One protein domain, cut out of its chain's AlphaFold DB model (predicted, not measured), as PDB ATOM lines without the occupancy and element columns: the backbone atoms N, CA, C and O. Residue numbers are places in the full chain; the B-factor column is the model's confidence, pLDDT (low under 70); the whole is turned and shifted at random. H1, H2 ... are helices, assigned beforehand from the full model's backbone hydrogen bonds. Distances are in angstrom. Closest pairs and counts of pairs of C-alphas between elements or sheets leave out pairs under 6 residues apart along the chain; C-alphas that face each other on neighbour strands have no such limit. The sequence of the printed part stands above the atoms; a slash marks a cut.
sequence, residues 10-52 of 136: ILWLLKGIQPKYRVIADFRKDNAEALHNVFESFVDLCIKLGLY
ATOM      1  N   ILE A  10      11.650  51.426 -11.533       63.09
ATOM      2  CA  ILE A  10      11.138  50.586 -12.624       63.09
ATOM      3  C   ILE A  10      10.626  51.465 -13.770       63.09
ATOM      4  O   ILE A  10      10.910  51.183 -14.930       63.09
ATOM      5  N   LEU A  11       9.928  52.565 -13.470       65.38
ATOM      6  CA  LEU A  11       9.452  53.501 -14.496       65.38
ATOM      7  C   LEU A  11      10.617  54.157 -15.267       65.38
ATOM      8  O   LEU A  11      10.517  54.380 -16.475       65.38
ATOM      9  N   TRP A  12      11.725  54.434 -14.574       65.75
ATOM     10  CA  TRP A  12      12.954  54.959 -15.170       65.75
ATOM     11  C   TRP A  12      13.628  53.938 -16.097       65.75
ATOM     12  O   TRP A  12      13.942  54.269 -17.241       65.75
ATOM     13  N   LEU A  13      13.759  52.679 -15.658       65.06
ATOM     14  CA  LEU A  13      14.279  51.581 -16.487       65.06
ATOM     15  C   LEU A  13      13.429  51.339 -17.741       65.06
ATOM     16  O   LEU A  13      13.956  51.070 -18.818       65.06
ATOM     17  N   LEU A  14      12.113  51.498 -17.614       73.06
ATOM     18  CA  LEU A  14      11.157  51.353 -18.708       73.06
ATOM     19  C   LEU A  14      11.064  52.591 -19.615       73.06
ATOM     20  O   LEU A  14      10.194  52.637 -20.484       73.06
ATOM     21  N   LYS A  15      11.926  53.603 -19.427       77.62
ATOM     22  CA  LYS A  15      11.940  54.859 -20.202       77.62
ATOM     23  C   LYS A  15      10.563  55.538 -20.276       77.62
ATOM     24  O   LYS A  15      10.180  56.078 -21.310       77.62
ATOM     25  N   GLY A  16       9.808  55.500 -19.177       68.69
ATOM     26  CA  GLY A  16       8.485  56.123 -19.090       68.69
ATOM     27  C   GLY A  16       7.325  55.274 -19.620       68.69
ATOM     28  O   GLY A  16       6.186  55.740 -19.589       68.69
ATOM     29  N   ILE A  17       7.562  54.028 -20.052       72.06
ATOM     30  CA  ILE A  17       6.468  53.090 -20.325       72.06
ATOM     31  C   ILE A  17       5.782  52.764 -18.995       72.06
ATOM     32  O   ILE A  17       6.419  52.321 -18.040       72.06
ATOM     33  N   GLN A  18       4.466  52.979 -18.942       71.19
ATOM     34  CA  GLN A  18       3.629  52.680 -17.784       71.19
ATOM     35  C   GLN A  18       2.806  51.411 -18.062       71.19
ATOM     36  O   GLN A  18       1.657  51.501 -18.512       71.19
ATOM     37  N   PRO A  19       3.373  50.209 -17.851       71.50
ATOM     38  CA  PRO A  19       2.656  48.974 -18.106       71.50
ATOM     39  C   PRO A  19       1.450  48.874 -17.173       71.50
ATOM     40  O   PRO A  19       1.526  49.123 -15.968       71.50
ATOM     41  N   LYS A  20       0.308  48.500 -17.749       78.12
ATOM     42  CA  LYS A  20      -0.895  48.211 -16.969       78.12
ATOM     43  C   LYS A  20      -0.634  46.994 -16.082       78.12
ATOM     44  O   LYS A  20       0.111  46.099 -16.468       78.12
ATOM     45  N   TYR A  21      -1.326  46.922 -14.944       70.94
ATOM     46  CA  TYR A  21      -1.234  45.802 -13.996       70.94
ATOM     47  C   TYR A  21      -1.276  44.428 -14.680       70.94
ATOM     48  O   TYR A  21      -0.454  43.573 -14.381       70.94
ATOM     49  N   ARG A  22      -2.183  44.250 -15.650       74.00
ATOM     50  CA  ARG A  22      -2.324  43.000 -16.405       74.00
ATOM     51  C   ARG A  22      -1.041  42.599 -17.139       74.00
ATOM     52  O   ARG A  22      -0.650  41.453 -17.058       74.00
ATOM     53  N   VAL A  23      -0.347  43.556 -17.755       76.06
ATOM     54  CA  VAL A  23       0.914  43.307 -18.472       76.06
ATOM     55  C   VAL A  23       2.014  42.870 -17.505       76.06
ATOM     56  O   VAL A  23       2.781  41.969 -17.813       76.06
ATOM     57  N   ILE A  24       2.072  43.472 -16.313       71.44
ATOM     58  CA  ILE A  24       3.026  43.074 -15.268       71.44
ATOM     59  C   ILE A  24       2.683  41.677 -14.734       71.44
ATOM     60  O   ILE A  24       3.583  40.875 -14.498       71.44
ATOM     61  N   ALA A  25       1.399  41.381 -14.529       67.81
ATOM     62  CA  ALA A  25       0.946  40.076 -14.064       67.81
ATOM     63  C   ALA A  25       1.252  38.972 -15.087       67.81
ATOM     64  O   ALA A  25       1.822  37.953 -14.707       67.81
ATOM     65  N   ASP A  26       0.951  39.212 -16.365       72.75
ATOM     66  CA  ASP A  26       1.258  38.293 -17.463       72.75
ATOM     67  C   ASP A  26       2.779  38.095 -17.572       72.75
ATOM     68  O   ASP A  26       3.257  36.968 -17.529       72.75
ATOM     69  N   PHE A  27       3.569  39.175 -17.522       77.50
ATOM     70  CA  PHE A  27       5.033  39.088 -17.507       77.50
ATOM     71  C   PHE A  27       5.571  38.245 -16.340       77.50
ATOM     72  O   PHE A  27       6.453  37.410 -16.538       77.50
ATOM     73  N   ARG A  28       5.050  38.437 -15.119       74.94
ATOM     74  CA  ARG A  28       5.456  37.646 -13.944       74.94
ATOM     75  C   ARG A  28       5.089  36.174 -14.093       74.94
ATOM     76  O   ARG A  28       5.869  35.327 -13.675       74.94
ATOM     77  N   LYS A  29       3.918  35.887 -14.662       74.38
ATOM     78  CA  LYS A  29       3.442  34.524 -14.903       74.38
ATOM     79  C   LYS A  29       4.312  33.815 -15.938       74.38
ATOM     80  O   LYS A  29       4.742  32.692 -15.696       74.38
ATOM     81  N   ASP A  30       4.607  34.491 -17.041       81.38
ATOM     82  CA  ASP A  30       5.349  33.917 -18.164       81.38
ATOM     83  C   ASP A  30       6.849  33.757 -17.855       81.38
ATOM     84  O   ASP A  30       7.523  32.941 -18.472       81.38
ATOM     85  N   ASN A  31       7.374  34.504 -16.874       79.88
ATOM     86  CA  ASN A  31       8.792  34.499 -16.493       79.88
ATOM     87  C   ASN A  31       9.024  34.048 -15.041       79.88
ATOM     88  O   ASN A  31      10.025  34.426 -14.429       79.88
ATOM     89  N   ALA A  32       8.104  33.268 -14.467       74.06
ATOM     90  CA  ALA A  32       8.145  32.899 -13.051       74.06
ATOM     91  C   ALA A  32       9.472  32.228 -12.644       74.06
ATOM     92  O   ALA A  32      10.071  32.610 -11.640       74.06
ATOM     93  N   GLU A  33       9.966  31.292 -13.457       76.06
ATOM     94  CA  GLU A  33      11.226  30.580 -13.212       76.06
ATOM     95  C   GLU A  33      12.447  31.514 -13.272       76.06
ATOM     96  O   GLU A  33      13.301  31.494 -12.389       76.06
ATOM     97  N   ALA A  34      12.506  32.404 -14.267       73.88
ATOM     98  CA  ALA A  34      13.597  33.369 -14.394       73.88
ATOM     99  C   ALA A  34      13.628  34.355 -13.216       73.88
ATOM    100  O   ALA A  34      14.695  34.652 -12.677       73.88
ATOM    101  N   LEU A  35      12.458  34.835 -12.784       72.69
ATOM    102  CA  LEU A  35      12.341  35.708 -11.616       72.69
ATOM    103  C   LEU A  35      12.766  34.992 -10.331       72.69
ATOM    104  O   LEU A  35      13.451  35.601  -9.510       72.69
ATOM    105  N   HIS A  36      12.405  33.716 -10.180       73.50
ATOM    106  CA  HIS A  36      12.850  32.893  -9.060       73.50
ATOM    107  C   HIS A  36      14.380  32.772  -9.041       73.50
ATOM    108  O   HIS A  36      15.002  33.118  -8.042       73.50
ATOM    109  N   ASN A  37      15.005  32.422 -10.165       72.44
ATOM    110  CA  ASN A  37      16.460  32.262 -10.257       72.44
ATOM    111  C   ASN A  37      17.235  33.565  -9.977       72.44
ATOM    112  O   ASN A  37      18.281  33.550  -9.320       72.44
ATOM    113  N   VAL A  38      16.725  34.707 -10.453       76.38
ATOM    114  CA  VAL A  38      17.308  36.027 -10.157       76.38
ATOM    115  C   VAL A  38      17.187  36.348  -8.669       76.38
ATOM    116  O   VAL A  38      18.139  36.853  -8.071       76.38
ATOM    117  N   PHE A  39      16.035  36.046  -8.066       72.44
ATOM    118  CA  PHE A  39      15.817  36.263  -6.643       72.44
ATOM    119  C   PHE A  39      16.730  35.375  -5.789       72.44
ATOM    120  O   PHE A  39      17.392  35.887  -4.891       72.44
ATOM    121  N   GLU A  40      16.856  34.089  -6.119       71.44
ATOM    122  CA  GLU A  40      17.780  33.156  -5.462       71.44
ATOM    123  C   GLU A  40      19.229  33.657  -5.527       71.44
ATOM    124  O   GLU A  40      19.909  33.744  -4.505       71.44
ATOM    125  N   SER A  41      19.676  34.101  -6.706       71.69
ATOM    126  CA  SER A  41      21.023  34.662  -6.888       71.69
ATOM    127  C   SER A  41      21.242  35.938  -6.065       71.69
ATOM    128  O   SER A  41      22.337  36.182  -5.552       71.69
ATOM    129  N   PHE A  42      20.206  36.771  -5.936       73.31
ATOM    130  CA  PHE A  42      20.243  37.984  -5.123       73.31
ATOM    131  C   PHE A  42      20.326  37.669  -3.623       73.31
ATOM    132  O   PHE A  42      21.096  38.317  -2.906       73.31
ATOM    133  N   VAL A  43      19.583  36.661  -3.158       69.06
ATOM    134  CA  VAL A  43      19.678  36.157  -1.781       69.06
ATOM    135  C   VAL A  43      21.085  35.613  -1.534       69.06
ATOM    136  O   VAL A  43      21.748  36.040  -0.592       69.06
ATOM    137  N   ASP A  44      21.615  34.768  -2.413       69.38
ATOM    138  CA  ASP A  44      22.970  34.229  -2.255       69.38
ATOM    139  C   ASP A  44      24.032  35.334  -2.201       69.38
ATOM    140  O   ASP A  44      24.974  35.269  -1.407       69.38
ATOM    141  N   LEU A  45      23.879  36.383  -3.015       74.50
ATOM    142  CA  LEU A  45      24.751  37.554  -2.970       74.50
ATOM    143  C   LEU A  45      24.666  38.263  -1.614       74.50
ATOM    144  O   LEU A  45      25.696  38.581  -1.020       74.50
ATOM    145  N   CYS A  46      23.461  38.494  -1.102       66.38
ATOM    146  CA  CYS A  46      23.275  39.136   0.193       66.38
ATOM    147  C   CYS A  46      23.819  38.274   1.355       66.38
ATOM    148  O   CYS A  46      24.342  38.835   2.321       66.38
ATOM    149  N   ILE A  47      23.780  36.936   1.246       64.62
ATOM    150  CA  ILE A  47      24.415  36.006   2.204       64.62
ATOM    151  C   ILE A  47      25.935  36.146   2.136       64.62
ATOM    152  O   ILE A  47      26.573  36.390   3.160       64.62
ATOM    153  N   LYS A  48      26.515  36.077   0.932       68.81
ATOM    154  CA  LYS A  48      27.966  36.223   0.716       68.81
ATOM    155  C   LYS A  48      28.510  37.555   1.226       68.81
ATOM    156  O   LYS A  48      29.618  37.604   1.748       68.81
ATOM    157  N   LEU A  49      27.737  38.629   1.085       71.50
ATOM    158  CA  LEU A  49      28.102  39.960   1.569       71.50
ATOM    159  C   LEU A  49      27.888  40.142   3.083       71.50
ATOM    160  O   LEU A  49      28.157  41.222   3.604       71.50
ATOM    161  N   GLY A  50      27.384  39.125   3.790       63.50
ATOM    162  CA  GLY A  50      27.075  39.208   5.220       63.50
ATOM    163  C   GLY A  50      25.967  40.214   5.545       63.50
ATOM    164  O   GLY A  50      25.871  40.678   6.681       63.50
ATOM    165  N   LEU A  51      25.143  40.584   4.557       64.56
ATOM    166  CA  LEU A  51      24.052  41.553   4.721       64.56
ATOM    167  C   LEU A  51      22.839  40.942   5.430       64.56
ATOM    168  O   LEU A  51      22.006  41.677   5.964       64.56
ATOM    169  N   TYR A  52      22.759  39.611   5.484       57.81
ATOM    170  CA  TYR A  52      21.826  38.913   6.356       57.81
ATOM    171  C   TYR A  52      22.405  38.791   7.763       57.81
ATOM    172  O   TYR A  52      23.242  37.939   8.059       57.81
TER     173      TYR A  52
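AT A GLANCE: This is residues 10 to 52 of the 136 residues of an uncharacterized protein of Clostridium sporogenes (strain ATCC 15579) (UniProt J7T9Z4). The chain makes an open L of two helices, H2 and the longer H3, which form a corner at Asn 31 where one follows the other; at the far end of H2 a link leads to H1, a single short turn that packs on neither helix. The printed part has 43 residues with three named helices, in the order H1, H2, H3, and no named strand; the class is all helix. It is only just loose, close to extended, with a radius of gyration of the C-alphas of 13.8 A. The outline is flat, spanning 36 by 23 by 12 A.

HOW THE PARTS SIT: Start at H1, residues 10 to 13, and go on to H2, residues 21 to 30; these two are apart. Next comes H3, residues 32 to 48, which is close to H2 but not clearly touching it. Look there at the closest C-alphas, those of Arg 28 and Leu 35, 7.5 A apart. The lines of H2 and H3 stand about perpendicular, at 82 degrees. H1 and H3 are apart. In H2 and H3 every O i to N i+4 pair is within hydrogen-bond range; H1 is too short for such a pair.

IN THESE COORDINATES: Find C-alpha 10 at (11.138, 50.586, -12.624), where H1 begins; it is 5.1 A long. H2 begins at C-alpha 21, at (-1.234, 45.802, -13.996), and runs 14.2 A to Asp 30. H3 runs 24.4 A from Ala 32 to C-alpha 48 at (27.966, 36.223, 0.716).

THE WHOLE: The C-alphas of Lys 20 and Gly 50, the two farthest apart, are 36.8 A from each other. The printed part has no cut. The link from H1 to H2 is short and that from H2 to H3 is tight. The mean pLDDT of the printed part is 71.4, and 14 residues are under 70, among them residues 10 to 13 and 50 to 52.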